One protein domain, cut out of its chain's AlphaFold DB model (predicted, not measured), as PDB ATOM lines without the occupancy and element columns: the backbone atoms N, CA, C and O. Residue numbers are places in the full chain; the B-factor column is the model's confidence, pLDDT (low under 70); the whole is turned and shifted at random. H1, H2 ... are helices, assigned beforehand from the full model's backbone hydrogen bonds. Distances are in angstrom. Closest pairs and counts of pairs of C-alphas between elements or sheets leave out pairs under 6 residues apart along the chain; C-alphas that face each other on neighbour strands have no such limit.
ATOM      1  N   GLU A 398     213.615 295.692 121.706       79.06
ATOM      2  CA  GLU A 398     212.915 294.533 122.229       79.06
ATOM      3  C   GLU A 398     213.847 293.471 122.828       79.06
ATOM      4  O   GLU A 398     213.576 292.986 123.927       79.06
ATOM      5  N   ASP A 399     214.967 293.156 122.172       82.44
ATOM      6  CA  ASP A 399     215.962 292.220 122.715       82.44
ATOM      7  C   ASP A 399     216.569 292.781 124.008       82.44
ATOM      8  O   ASP A 399     216.750 292.067 124.996       82.44
ATOM      9  N   PHE A 400     216.816 294.094 124.033       83.19
ATOM     10  CA  PHE A 400     217.252 294.817 125.224       83.19
ATOM     11  C   PHE A 400     216.245 294.700 126.378       83.19
ATOM     12  O   PHE A 400     216.614 294.354 127.502       83.19
ATOM     13  N   LYS A 401     214.963 294.933 126.101       86.25
ATOM     14  CA  LYS A 401     213.874 294.816 127.074       86.25
ATOM     15  C   LYS A 401     213.741 293.380 127.603       86.25
ATOM     16  O   LYS A 401     213.586 293.184 128.809       86.25
ATOM     17  N   GLN A 402     213.858 292.377 126.732       90.31
ATOM     18  CA  GLN A 402     213.867 290.961 127.117       90.31
ATOM     19  C   GLN A 402     215.029 290.628 128.058       90.31
ATOM     20  O   GLN A 402     214.835 289.960 129.077       90.31
ATOM     21  N   GLU A 403     216.233 291.108 127.740       90.69
ATOM     22  CA  GLU A 403     217.422 290.904 128.564       90.69
ATOM     23  C   GLU A 403     217.268 291.563 129.942       90.69
ATOM     24  O   GLU A 403     217.527 290.918 130.965       90.69
ATOM     25  N   ILE A 404     216.737 292.792 129.993       93.00
ATOM     26  CA  ILE A 404     216.401 293.466 131.253       93.00
ATOM     27  C   ILE A 404     215.420 292.633 132.069       93.00
ATOM     28  O   ILE A 404     215.698 292.363 133.233       93.00
ATOM     29  N   PHE A 405     214.297 292.188 131.506       95.19
ATOM     30  CA  PHE A 405     213.297 291.459 132.292       95.19
ATOM     31  C   PHE A 405     213.780 290.092 132.765       95.19
ATOM     32  O   PHE A 405     213.466 289.679 133.885       95.19
ATOM     33  N   LYS A 406     214.636 289.429 131.984       94.69
ATOM     34  CA  LYS A 406     215.346 288.229 132.430       94.69
ATOM     35  C   LYS A 406     216.252 288.519 133.633       94.69
ATOM     36  O   LYS A 406     216.252 287.749 134.596       94.69
ATOM     37  N   ASN A 407     216.992 289.626 133.608       95.38
ATOM     38  CA  ASN A 407     217.864 290.037 134.711       95.38
ATOM     39  C   ASN A 407     217.068 290.503 135.940       95.38
ATOM     40  O   ASN A 407     217.424 290.151 137.062       95.38
ATOM     41  N   VAL A 408     215.951 291.210 135.745       96.75
ATOM     42  CA  VAL A 408     215.013 291.609 136.807       96.75
ATOM     43  C   VAL A 408     214.475 290.382 137.535       96.75
ATOM     44  O   VAL A 408     214.526 290.339 138.761       96.75
ATOM     45  N   LYS A 409     214.043 289.347 136.797       95.94
ATOM     46  CA  LYS A 409     213.587 288.072 137.377       95.94
ATOM     47  C   LYS A 409     214.642 287.482 138.310       95.94
ATOM     48  O   LYS A 409     214.320 287.060 139.415       95.94
ATOM     49  N   LYS A 410     215.907 287.487 137.881       96.50
ATOM     50  CA  LYS A 410     217.028 287.001 138.689       96.50
ATOM     51  C   LYS A 410     217.252 287.857 139.941       96.50
ATOM     52  O   LYS A 410     217.341 287.294 141.024       96.50
ATOM     53  N   ILE A 411     217.291 289.185 139.810       97.75
ATOM     54  CA  ILE A 411     217.491 290.113 140.940       97.75
ATOM     55  C   ILE A 411     216.418 289.918 142.005       97.75
ATOM     56  O   ILE A 411     216.734 289.799 143.183       97.75
ATOM     57  N   ILE A 412     215.156 289.840 141.586       97.00
ATOM     58  CA  ILE A 412     214.032 289.596 142.483       97.00
ATOM     59  C   ILE A 412     214.253 288.308 143.292       97.00
ATOM     60  O   ILE A 412     214.114 288.317 144.514       97.00
ATOM     61  N   MET A 413     214.625 287.211 142.625       96.94
ATOM     62  CA  MET A 413     214.865 285.925 143.290       96.94
ATOM     63  C   MET A 413     216.082 285.969 144.218       96.94
ATOM     64  O   MET A 413     216.037 285.403 145.313       96.94
ATOM     65  N   ASP A 414     217.152 286.653 143.812       97.88
ATOM     66  CA  ASP A 414     218.372 286.803 144.604       97.88
ATOM     67  C   ASP A 414     218.099 287.618 145.883       97.88
ATOM     68  O   ASP A 414     218.488 287.196 146.974       97.88
ATOM     69  N   GLU A 415     217.378 288.738 145.787       98.31
ATOM     70  CA  GLU A 415     217.007 289.564 146.944       98.31
ATOM     71  C   GLU A 415     216.000 288.864 147.865       98.31
ATOM     72  O   GLU A 415     216.185 288.855 149.082       98.31
ATOM     73  N   ALA A 416     214.992 288.178 147.315       97.56
ATOM     74  CA  ALA A 416     214.081 287.361 148.116       97.56
ATOM     75  C   ALA A 416     214.824 286.226 148.848       97.56
ATOM     76  O   ALA A 416     214.558 285.951 150.022       97.56
ATOM     77  N   THR A 417     215.816 285.606 148.199       98.25
ATOM     78  CA  THR A 417     216.675 284.581 148.811       98.25
ATOM     79  C   THR A 417     217.532 285.164 149.929       98.25
ATOM     80  O   THR A 417     217.600 284.579 151.014       98.25
ATOM     81  N   LYS A 418     218.149 286.333 149.725       98.19
ATOM     82  CA  LYS A 418     218.894 287.038 150.781       98.19
ATOM     83  C   LYS A 418     217.989 287.360 151.966       98.19
ATOM     84  O   LYS A 418     218.349 287.045 153.099       98.19
ATOM     85  N   ALA A 419     216.798 287.897 151.704       98.06
ATOM     86  CA  ALA A 419     215.811 288.201 152.729       98.06
ATOM     87  C   ALA A 419     215.408 286.946 153.507       98.06
ATOM     88  O   ALA A 419     215.450 286.969 154.732       98.06
ATOM     89  N   SER A 420     215.142 285.823 152.828       98.00
ATOM     90  CA  SER A 420     214.775 284.554 153.476       98.00
ATOM     91  C   SER A 420     215.863 283.986 154.405       98.00
ATOM     92  O   SER A 420     215.561 283.240 155.339       98.00
ATOM     93  N   ASN A 421     217.125 284.376 154.190       98.19
ATOM     94  CA  ASN A 421     218.272 284.015 155.025       98.19
ATOM     95  C   ASN A 421     218.644 285.097 156.058       98.19
ATOM     96  O   ASN A 421     219.666 284.975 156.735       98.19
ATOM     97  N   SER A 422     217.847 286.163 156.182       98.00
ATOM     98  CA  SER A 422     218.079 287.241 157.144       98.00
ATOM     99  C   SER A 422     217.928 286.760 158.588       98.00
ATOM    100  O   SER A 422     217.106 285.900 158.898       98.00
ATOM    101  N   THR A 423     218.684 287.367 159.506       97.88
ATOM    102  CA  THR A 423     218.499 287.170 160.953       97.88
ATOM    103  C   THR A 423     217.296 287.938 161.504       97.88
ATOM    104  O   THR A 423     216.884 287.691 162.633       97.88
ATOM    105  N   ASN A 424     216.754 288.900 160.748       97.94
ATOM    106  CA  ASN A 424     215.510 289.583 161.092       97.94
ATOM    107  C   ASN A 424     214.329 288.689 160.684       97.94
ATOM    108  O   ASN A 424     214.111 288.472 159.493       97.94
ATOM    109  N   THR A 425     213.570 288.207 161.671       97.81
ATOM    110  CA  THR A 425     212.438 287.289 161.479       97.81
ATOM    111  C   THR A 425     211.396 287.816 160.491       97.81
ATOM    112  O   THR A 425     210.923 287.049 159.654       97.81
ATOM    113  N   ASP A 426     211.059 289.107 160.533       97.75
ATOM    114  CA  ASP A 426     210.037 289.674 159.646       97.75
ATOM    115  C   ASP A 426     210.523 289.697 158.193       97.75
ATOM    116  O   ASP A 426     209.796 289.308 157.279       97.75
ATOM    117  N   MET A 427     211.790 290.070 157.981       98.12
ATOM    118  CA  MET A 427     212.420 290.054 156.658       98.12
ATOM    119  C   MET A 427     212.592 288.624 156.125       98.12
ATOM    120  O   MET A 427     212.349 288.360 154.948       98.12
ATOM    121  N   GLN A 428     212.955 287.686 157.002       98.25
ATOM    122  CA  GLN A 428     213.005 286.262 156.683       98.25
ATOM    123  C   GLN A 428     211.644 285.745 156.217       98.25
ATOM    124  O   GLN A 428     211.568 285.072 155.187       98.25
ATOM    125  N   ASN A 429     210.567 286.077 156.927       98.06
ATOM    126  CA  ASN A 429     209.222 285.662 156.539       98.06
ATOM    127  C   ASN A 429     208.772 286.337 155.234       98.06
ATOM    128  O   ASN A 429     208.187 285.659 154.393       98.06
ATOM    129  N   ALA A 430     209.109 287.614 155.010       97.69
ATOM    130  CA  ALA A 430     208.844 288.303 153.744       97.69
ATOM    131  C   ALA A 430     209.537 287.609 152.559       97.69
ATOM    132  O   ALA A 430     208.882 287.278 151.571       97.69
ATOM    133  N   GLY A 431     210.832 287.299 152.684       97.75
ATOM    134  CA  GLY A 431     211.577 286.575 151.650       97.75
ATOM    135  C   GLY A 431     211.025 285.170 151.392       97.75
ATOM    136  O   GLY A 431     210.862 284.767 150.243       97.75
ATOM    137  N   ARG A 432     210.663 284.428 152.449       98.00
ATOM    138  CA  ARG A 432     210.026 283.106 152.311       98.00
ATOM    139  C   ARG A 432     208.658 283.194 151.633       98.00
ATOM    140  O   ARG A 432     208.355 282.342 150.806       98.00
ATOM    141  N   SER A 433     207.857 284.206 151.974       97.00
ATOM    142  CA  SER A 433     206.534 284.443 151.379       97.00
ATOM    143  C   SER A 433     206.660 284.695 149.879       97.00
ATOM    144  O   SER A 433     205.946 284.090 149.081       97.00
ATOM    145  N   TYR A 434     207.652 285.499 149.491       96.06
ATOM    146  CA  TYR A 434     207.960 285.755 148.091       96.06
ATOM    147  C   TYR A 434     208.367 284.484 147.345       96.06
ATOM    148  O   TYR A 434     207.915 284.263 146.230       96.06
ATOM    149  N   LEU A 435     209.216 283.643 147.943       97.00
ATOM    150  CA  LEU A 435     209.743 282.436 147.301       97.00
ATOM    151  C   LEU A 435     208.751 281.268 147.248       97.00
ATOM    152  O   LEU A 435     209.004 280.315 146.510       97.00
ATOM    153  N   ALA A 436     207.638 281.333 147.984       97.31
ATOM    154  CA  ALA A 436     206.637 280.275 148.013       97.31
ATOM    155  C   ALA A 436     206.143 279.932 146.594       97.31
ATOM    156  O   ALA A 436     205.740 280.791 145.803       97.31
ATOM    157  N   THR A 437     206.171 278.645 146.265       95.62
ATOM    158  CA  THR A 437     205.760 278.111 144.961       95.62
ATOM    159  C   THR A 437     204.361 277.511 144.997       95.62
ATOM    160  O   THR A 437     203.720 277.371 143.954       95.62
ATOM    161  N   THR A 438     203.863 277.195 146.193       95.88
ATOM    162  CA  THR A 438     202.517 276.669 146.414       95.88
ATOM    163  C   THR A 438     201.761 277.468 147.473       95.88
ATOM    164  O   THR A 438     202.346 278.148 148.317       95.88
ATOM    165  N   ARG A 439     200.428 277.357 147.452       95.06
ATOM    166  CA  ARG A 439     199.561 277.962 148.470       95.06
ATOM    167  C   ARG A 439     199.810 277.384 149.867       95.06
ATOM    168  O   ARG A 439     199.785 278.123 150.839       95.06
ATOM    169  N   GLU A 440     200.076 276.083 149.954       96.56
ATOM    170  CA  GLU A 440     200.365 275.404 151.222       96.56
ATOM    171  C   GLU A 440     201.669 275.910 151.854       96.56
ATOM    172  O   GLU A 440     201.717 276.163 153.056       96.56
ATOM    173  N   GLU A 441     202.723 276.118 151.058       97.00
ATOM    174  CA  GLU A 441     203.960 276.742 151.545       97.00
ATOM    175  C   GLU A 441     203.691 278.136 152.112       97.00
ATOM    176  O   GLU A 441     204.191 278.455 153.188       97.00
ATOM    177  N   LEU A 442     202.871 278.933 151.420       95.62
ATOM    178  CA  LEU A 442     202.522 280.291 151.830       95.62
ATOM    179  C   LEU A 442     201.734 280.321 153.150       95.62
ATOM    180  O   LEU A 442     202.038 281.123 154.027       95.62
ATOM    181  N   GLU A 443     200.760 279.423 153.317       96.25
ATOM    182  CA  GLU A 443     199.930 279.321 154.528       96.25
ATOM    183  C   GLU A 443     200.725 278.867 155.769       96.25
ATOM    184  O   GLU A 443     200.338 279.168 156.897       96.25
ATOM    185  N   ASN A 444     201.861 278.187 155.575       97.31
ATOM    186  CA  ASN A 444     202.751 277.743 156.652       97.31
ATOM    187  C   ASN A 444     203.794 278.795 157.078       97.31
ATOM    188  O   ASN A 444     204.586 278.548 157.995       97.31
ATOM    189  N   ILE A 445     203.838 279.956 156.419       96.56
ATOM    190  CA  ILE A 445     204.757 281.043 156.767       96.56
ATOM    191  C   ILE A 445     204.090 281.932 157.826       96.56
ATOM    192  O   ILE A 445     202.922 282.291 157.672       96.56
ATOM    193  N   PRO A 446     204.798 282.305 158.913       96.56
ATOM    194  CA  PRO A 446     204.250 283.230 159.897       96.56
ATOM    195  C   PRO A 446     203.822 284.553 159.253       96.56
ATOM    196  O   PRO A 446     204.397 284.976 158.251       96.56
ATOM    197  N   GLN A 447     202.840 285.222 159.858       94.31
ATOM    198  CA  GLN A 447     202.315 286.489 159.352       94.31
ATOM    199  C   GLN A 447     203.453 287.489 159.081       94.31
ATOM    200  O   GLN A 447     204.240 287.805 159.972       94.31
ATOM    201  N   VAL A 448     203.522 287.976 157.842       95.69
ATOM    202  CA  VAL A 448     204.495 288.983 157.407       95.69
ATOM    203  C   VAL A 448     203.923 290.371 157.678       95.69
ATOM    204  O   VAL A 448     202.751 290.626 157.405       95.69
ATOM    205  N   THR A 449     204.736 291.274 158.221       96.50
ATOM    206  CA  THR A 449     204.337 292.669 158.429       96.50
ATOM    207  C   THR A 449     204.382 293.451 157.113       96.50
ATOM    208  O   THR A 449     205.252 293.222 156.271       96.50
ATOM    209  N   GLU A 450     203.472 294.414 156.940       95.81
ATOM    210  CA  GLU A 450     203.467 295.303 155.766       95.81
ATOM    211  C   GLU A 450     204.791 296.074 155.630       95.81
ATOM    212  O   GLU A 450     205.285 296.279 154.524       95.81
ATOM    213  N   GLU A 451     205.410 296.444 156.755       97.31
ATOM    214  CA  GLU A 451     206.711 297.118 156.783       97.31
ATOM    215  C   GLU A 451     207.838 296.231 156.229       97.31
ATOM    216  O   GLU A 451     208.672 296.703 155.458       97.31
ATOM    217  N   ALA A 452     207.861 294.936 156.564       97.31
ATOM    218  CA  ALA A 452     208.864 294.019 156.028       97.31
ATOM    219  C   ALA A 452     208.691 293.789 154.522       97.31
ATOM    220  O   ALA A 452     209.684 293.773 153.793       97.31
ATOM    221  N   VAL A 453     207.442 293.687 154.051       96.31
ATOM    222  CA  VAL A 453     207.115 293.632 152.616       96.31
ATOM    223  C   VAL A 453     207.592 294.900 151.902       96.31
ATOM    224  O   VAL A 453     208.300 294.811 150.900       96.31
ATOM    225  N   ALA A 454     207.271 296.080 152.438       96.75
ATOM    226  CA  ALA A 454     207.681 297.358 151.861       96.75
ATOM    227  C   ALA A 454     209.211 297.507 151.808       96.75
ATOM    228  O   ALA A 454     209.754 297.943 150.791       96.75
ATOM    229  N   ASN A 455     209.911 297.096 152.870       97.50
ATOM    230  CA  ASN A 455     211.370 297.129 152.930       97.50
ATOM    231  C   ASN A 455     212.013 296.182 151.905       97.50
ATOM    232  O   ASN A 455     212.958 296.585 151.226       97.50
ATOM    233  N   LEU A 456     211.491 294.960 151.750       97.56
ATOM    234  CA  LEU A 456     211.959 294.029 150.718       97.56
ATOM    235  C   LEU A 456     211.724 294.601 149.311       97.56
ATOM    236  O   LEU A 456     212.641 294.639 148.492       97.56
ATOM    237  N   ASN A 457     210.525 295.125 149.047       96.88
ATOM    238  CA  ASN A 457     210.183 295.728 147.759       96.88
ATOM    239  C   ASN A 457     211.085 296.925 147.423       96.88
ATOM    240  O   ASN A 457     211.483 297.095 146.271       96.88
ATOM    241  N   MET A 458     211.449 297.740 148.415       97.69
ATOM    242  CA  MET A 458     212.388 298.847 148.235       97.69
ATOM    243  C   MET A 458     213.791 298.355 147.846       97.69
ATOM    244  O   MET A 458     214.348 298.866 146.876       97.69
ATOM    245  N   GLN A 459     214.328 297.332 148.526       98.00
ATOM    246  CA  GLN A 459     215.644 296.743 148.208       98.00
ATOM    247  C   GLN A 459     215.684 296.146 146.795       98.00
ATOM    248  O   GLN A 459     216.647 296.345 146.046       98.00
ATOM    249  N   ILE A 460     214.610 295.456 146.403       97.81
ATOM    250  CA  ILE A 460     214.454 294.914 145.053       97.81
ATOM    251  C   ILE A 460     214.431 296.051 144.022       97.81
ATOM    252  O   ILE A 460     215.163 295.995 143.034       97.81
ATOM    253  N   LYS A 461     213.621 297.097 144.240       97.44
ATOM    254  CA  LYS A 461     213.510 298.242 143.317       97.44
ATOM    255  C   LYS A 461     214.829 298.997 143.165       97.44
ATOM    256  O   LYS A 461     215.166 299.384 142.046       97.44
ATOM    257  N   GLU A 462     215.575 299.185 144.249       97.75
ATOM    258  CA  GLU A 462     216.908 299.793 144.217       97.75
ATOM    259  C   GLU A 462     217.877 298.944 143.382       97.75
ATOM    260  O   GLU A 462     218.496 299.454 142.449       97.75
ATOM    261  N   SER A 463     217.909 297.629 143.614       97.75
ATOM    262  CA  SER A 463     218.759 296.698 142.859       97.75
ATOM    263  C   SER A 463     218.413 296.655 141.364       97.75
ATOM    264  O   SER A 463     219.306 296.674 140.515       97.75
ATOM    265  N   ILE A 464     217.117 296.655 141.022       97.00
ATOM    266  CA  ILE A 464     216.638 296.758 139.634       97.00
ATOM    267  C   ILE A 464     217.077 298.086 139.013       97.00
ATOM    268  O   ILE A 464     217.573 298.093 137.888       97.00
ATOM    269  N   SER A 465     216.912 299.202 139.733       96.31
ATOM    270  CA  SER A 465     217.321 300.529 139.270       96.31
ATOM    271  C   SER A 465     218.803 300.555 138.922       96.31
ATOM    272  O   SER A 465     219.149 300.918 137.803       96.31
ATOM    273  N   THR A 466     219.666 300.131 139.848       97.00
ATOM    274  CA  THR A 466     221.117 300.101 139.638       97.00
ATOM    275  C   THR A 466     221.501 299.226 138.448       97.00
ATOM    276  O   THR A 466     222.349 299.628 137.654       97.00
ATOM    277  N   MET A 467     220.869 298.059 138.286       96.31
ATOM    278  CA  MET A 467     221.136 297.184 137.142       96.31
ATOM    279  C   MET A 467     220.744 297.841 135.818       96.31
ATOM    280  O   MET A 467     221.554 297.839 134.896       96.31
ATOM    281  N   ILE A 468     219.547 298.428 135.722       93.75
ATOM    282  CA  ILE A 468     219.094 299.095 134.493       93.75
ATOM    283  C   ILE A 468     219.989 300.294 134.176       93.75
ATOM    284  O   ILE A 468     220.397 300.442 133.030       93.75
ATOM    285  N   ASP A 469     220.326 301.119 135.170       93.06
ATOM    286  CA  ASP A 469     221.161 302.306 134.972       93.06
ATOM    287  C   ASP A 469     222.578 301.912 134.494       93.06
ATOM    288  O   ASP A 469     223.092 302.507 133.546       93.06
ATOM    289  N   SER A 470     223.180 300.862 135.075       92.69
ATOM    290  CA  SER A 470     224.474 300.317 134.626       92.69
ATOM    291  C   SER A 470     224.392 299.742 133.217       92.69
ATOM    292  O   SER A 470     225.234 300.037 132.377       92.69
ATOM    293  N   TYR A 471     223.369 298.932 132.947       88.25
ATOM    294  CA  TYR A 471     223.210 298.276 131.657       88.25
ATOM    295  C   TYR A 471     222.990 299.310 130.542       88.25
ATOM    296  O   TYR A 471     223.558 299.200 129.458       88.25
ATOM    297  N   VAL A 472     222.174 300.337 130.798       86.62
ATOM    298  CA  VAL A 472     221.957 301.450 129.865       86.62
ATOM    299  C   VAL A 472     223.263 302.193 129.597       86.62
ATOM    300  O   VAL A 472     223.565 302.437 128.435       86.62
ATOM    301  N   ALA A 473     224.058 302.497 130.624       88.69
ATOM    302  CA  ALA A 473     225.349 303.161 130.440       88.69
ATOM    303  C   ALA A 473     226.320 302.331 129.578       88.69
ATOM    304  O   ALA A 473     227.014 302.882 128.718       88.69
ATOM    305  N   ASP A 474     226.333 301.007 129.756       84.00
ATOM    306  CA  ASP A 474     227.133 300.095 128.933       84.00
ATOM    307  C   ASP A 474     226.672 300.108 127.466       84.00
ATOM    308  O   ASP A 474     227.506 300.123 126.554       84.00
ATOM    309  N   LEU A 475     225.357 300.159 127.214       78.38
ATOM    310  CA  LEU A 475     224.821 300.293 125.856       78.38
ATOM    311  C   LEU A 475     225.155 301.644 125.233       78.38
ATOM    312  O   LEU A 475     225.588 301.673 124.090       78.38
ATOM    313  N   GLU A 476     224.978 302.748 125.954       82.81
ATOM    314  CA  GLU A 476     225.281 304.091 125.441       82.81
ATOM    315  C   GLU A 476     226.765 304.220 125.088       82.81
ATOM    316  O   GLU A 476     227.119 304.769 124.046       82.81
ATOM    317  N   THR A 477     227.632 303.612 125.902       82.38
ATOM    318  CA  THR A 477     229.069 303.514 125.621       82.38
ATOM    319  C   THR A 477     229.341 302.661 124.382       82.38
ATOM    320  O   THR A 477     230.122 303.058 123.517       82.38
ATOM    321  N   SER A 478     228.686 301.503 124.265       73.19
ATOM    322  CA  SER A 478     228.870 300.580 123.136       73.19
ATOM    323  C   SER A 478     228.343 301.153 121.821       73.19
ATOM    324  O   SER A 478     228.924 300.915 120.763       73.19
ATOM    325  N   PHE A 479     227.252 301.919 121.888       67.50
ATOM    326  CA  PHE A 479     226.578 302.474 120.726       67.50
ATOM    327  C   PHE A 479     226.923 303.939 120.435       67.50
ATOM    328  O   PHE A 479     226.429 304.492 119.457       67.50
ATOM    329  N   SER A 480     227.751 304.587 121.262       74.19
ATOM    330  CA  SER A 480     228.086 306.015 121.123       74.19
ATOM    331  C   SER A 480     226.849 306.899 120.878       74.19
ATOM    332  O   SER A 480     226.887 307.854 120.102       74.19
ATOM    333  N   THR A 481     225.725 306.542 121.501       70.38
ATOM    334  CA  THR A 481     224.429 307.197 121.320       70.38
ATOM    335  C   THR A 481     223.717 307.275 122.658       70.38
ATOM    336  O   THR A 481     223.767 306.325 123.439       70.38
ATOM    337  N   ASP A 482     223.038 308.390 122.903       79.69
ATOM    338  CA  ASP A 482     222.201 308.542 124.085       79.69
ATOM    339  C   ASP A 482     220.856 307.854 123.833       79.69
ATOM    340  O   ASP A 482     220.125 308.187 122.895       79.69
ATOM    341  N   ILE A 483     220.497 306.903 124.691       79.44
ATOM    342  CA  ILE A 483     219.160 306.315 124.675       79.44
ATOM    343  C   ILE A 483     218.191 307.394 125.180       79.44
ATOM    344  O   ILE A 483     218.411 307.961 126.255       79.44
ATOM    345  N   PRO A 484     217.078 307.684 124.481       80.81
ATOM    346  CA  PRO A 484     216.145 308.702 124.941       80.81
ATOM    347  C   PRO A 484     215.650 308.439 126.369       80.81
ATOM    348  O   PRO A 484     215.204 307.337 126.708       80.81
ATOM    349  N   GLN A 485     215.684 309.467 127.224       84.81
ATOM    350  CA  GLN A 485     215.364 309.327 128.650       84.81
ATOM    351  C   GLN A 485     213.958 308.754 128.893       84.81
ATOM    352  O   GLN A 485     213.748 308.002 129.846       84.81
ATOM    353  N   TYR A 486     212.991 309.065 128.024       81.19
ATOM    354  CA  TYR A 486     211.636 308.526 128.133       81.19
ATOM    355  C   TYR A 486     211.601 306.999 127.954       81.19
ATOM    356  O   TYR A 486     210.827 306.337 128.647       81.19
ATOM    357  N   MET A 487     212.467 306.423 127.107       82.38
ATOM    358  CA  MET A 487     212.585 304.972 126.920       82.38
ATOM    359  C   MET A 487     213.203 304.314 128.154       82.38
ATOM    360  O   MET A 487     212.653 303.332 128.655       82.38
ATOM    361  N   LYS A 488     214.279 304.903 128.704       88.69
ATOM    362  CA  LYS A 488     214.897 304.456 129.969       88.69
ATOM    363  C   LYS A 488     213.860 304.418 131.091       88.69
ATOM    364  O   LYS A 488     213.666 303.392 131.742       88.69
ATOM    365  N   ASN A 489     213.134 305.524 131.261       90.00
ATOM    366  CA  ASN A 489     212.075 305.653 132.259       90.00
ATOM    367  C   ASN A 489     210.943 304.647 132.016       90.00
ATOM    368  O   ASN A 489     210.372 304.131 132.972       90.00
ATOM    369  N   SER A 490     210.631 304.355 130.751       88.38
ATOM    370  CA  SER A 490     209.604 303.385 130.375       88.38
ATOM    371  C   SER A 490     209.941 301.972 130.823       88.38
ATOM    372  O   SER A 490     209.157 301.358 131.547       88.38
ATOM    373  N   VAL A 491     211.129 301.488 130.465       91.38
ATOM    374  CA  VAL A 491     211.577 300.139 130.834       91.38
ATOM    375  C   VAL A 491     211.750 300.023 132.342       91.38
ATOM    376  O   VAL A 491     211.336 299.030 132.933       91.38
ATOM    377  N   LYS A 492     212.288 301.064 132.986       94.81
ATOM    378  CA  LYS A 492     212.438 301.123 134.443       94.81
ATOM    379  C   LYS A 492     211.090 301.055 135.156       94.81
ATOM    380  O   LYS A 492     210.950 300.273 136.093       94.81
ATOM    381  N   LYS A 493     210.089 301.813 134.691       95.06
ATOM    382  CA  LYS A 493     208.726 301.775 135.240       95.06
ATOM    383  C   LYS A 493     208.124 300.376 135.120       95.06
ATOM    384  O   LYS A 493     207.668 299.838 136.120       95.06
ATOM    385  N   GLU A 494     208.179 299.775 133.933       95.50
ATOM    386  CA  GLU A 494     207.632 298.434 133.696       95.50
ATOM    387  C   GLU A 494     208.354 297.356 134.528       95.50
ATOM    388  O   GLU A 494     207.710 296.540 135.182       95.50
ATOM    389  N   ALA A 495     209.687 297.403 134.607       96.06
ATOM    390  CA  ALA A 495     210.468 296.495 135.448       96.06
ATOM    391  C   ALA A 495     210.108 296.618 136.938       96.06
ATOM    392  O   ALA A 495     209.967 295.613 137.632       96.06
ATOM    393  N   MET A 496     209.935 297.846 137.438       96.94
ATOM    394  CA  MET A 496     209.558 298.100 138.831       96.94
ATOM    395  C   MET A 496     208.129 297.645 139.146       96.94
ATOM    396  O   MET A 496     207.876 297.201 140.264       96.94
ATOM    397  N   SER A 497     207.216 297.694 138.172       96.62
ATOM    398  CA  SER A 497     205.836 297.220 138.329       96.62
ATOM    399  C   SER A 497     205.722 295.709 138.553       96.62
ATOM    400  O   SER A 497     204.701 295.258 139.072       96.62
ATOM    401  N   ALA A 498     206.762 294.928 138.239       96.25
ATOM    402  CA  ALA A 498     206.840 293.522 138.637       96.25
ATOM    403  C   ALA A 498     206.907 293.364 140.166       96.25
ATOM    404  O   ALA A 498     206.364 292.415 140.717       96.25
ATOM    405  N   VAL A 499     207.547 294.306 140.864       96.38
ATOM    406  CA  VAL A 499     207.708 294.271 142.326       96.38
ATOM    407  C   VAL A 499     206.389 294.574 143.038       96.38
ATOM    408  O   VAL A 499     206.113 293.998 144.082       96.38
ATOM    409  N   ASP A 500     205.532 295.403 142.434       93.69
ATOM    410  CA  ASP A 500     204.200 295.760 142.960       93.69
ATOM    411  C   ASP A 500     203.177 294.605 142.878       93.69
ATOM    412  O   ASP A 500     201.987 294.766 143.165       93.69
ATOM    413  N   MET A 501     203.616 293.434 142.420       92.25
ATOM    414  CA  MET A 501     202.809 292.219 142.391       92.25
ATOM    415  C   MET A 501     202.889 291.391 143.671       92.25
ATOM    416  O   MET A 501     202.076 290.477 143.819       92.25
TER     417      MET A 501
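Overview. This is residues 398 to 501 of the 502 residues of an uncharacterized protein of viral metagenome (UniProt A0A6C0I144). Three helices, H1, H4 and H5, make a rod-shaped bundle, with long H4 setting most of its length and short H5 beside H1 and H4. At the end where H1 ends and H4 begins, H2 folds back on H1 and also packs on H4, and little H3 sits farther out near H2; at the other end, residues 476 to 481, of which 476 to 479 belong to H4, stick out. The printed part has 104 residues with five named helices, in the order H1, H2, H3, H4, H5, and no named strand; its class is all helix. It is only just loose, close to compact, with a radius of gyration of the C-alphas of 15.9 A and spans of 51 by 23 by 20 A.

Along the chain. H1, residues 398 to 420, begins with C-alpha 398 at (212.915, 294.533, 122.229) and is 32.9 A long from first to last C-alpha. H2, residues 425 to 435, is 15.2 A long, and H3, residues 439 to 443, is 6.2 A long. H4, residues 450 to 479, is the longest at 42.6 A and begins with C-alpha 450 at (203.467, 295.303, 155.766). H5, residues 485 to 497, is 18.2 A long and ends with C-alpha 497 at (205.836, 297.220, 138.329).

Arrangement. H1, H4 and H5 form an up and down bundle, each running against the one before it. H1 and H4 touch, with the C-alphas of Ile 412 and Ile 460 closest at 5.9 A; they run opposite ways at a tilt of 35.4 degrees, only just steep. H4 and H5, a helical hairpin, touch closest at the C-alphas of Lys 461 and Met 496, 6.0 A apart; their tilt of 33 degrees is shallow, only just short of steep. H1 touches H5 with residues 401 to 408 alone, closest at the C-alphas of Phe 405 and Ala 495, 6.6 A apart. H1 and H2, also a helical hairpin, touch closest at the C-alphas of Ser 420 and Gln 428, 4.0 A apart. H2 touches H4 at a steep tilt of 58 degrees, with the C-alphas of Met 427 and Ala 452 closest at 5.4 A. H3 is close to H2 but not clearly touching, the closest C-alphas being those of Ser 433 and Leu 442, 5.8 A apart; H3 and H4 are apart. In H1, H2, H3, H4 and H5 every O i to N i+4 pair is within hydrogen-bond range.

Size, cuts and confidence. The two C-alphas farthest apart are those of Asn 444 and Ser 480, 52.0 A. The printed part has no cut and no long link. Mean pLDDT of the printed part is 93.0, and residue 479 is under 70.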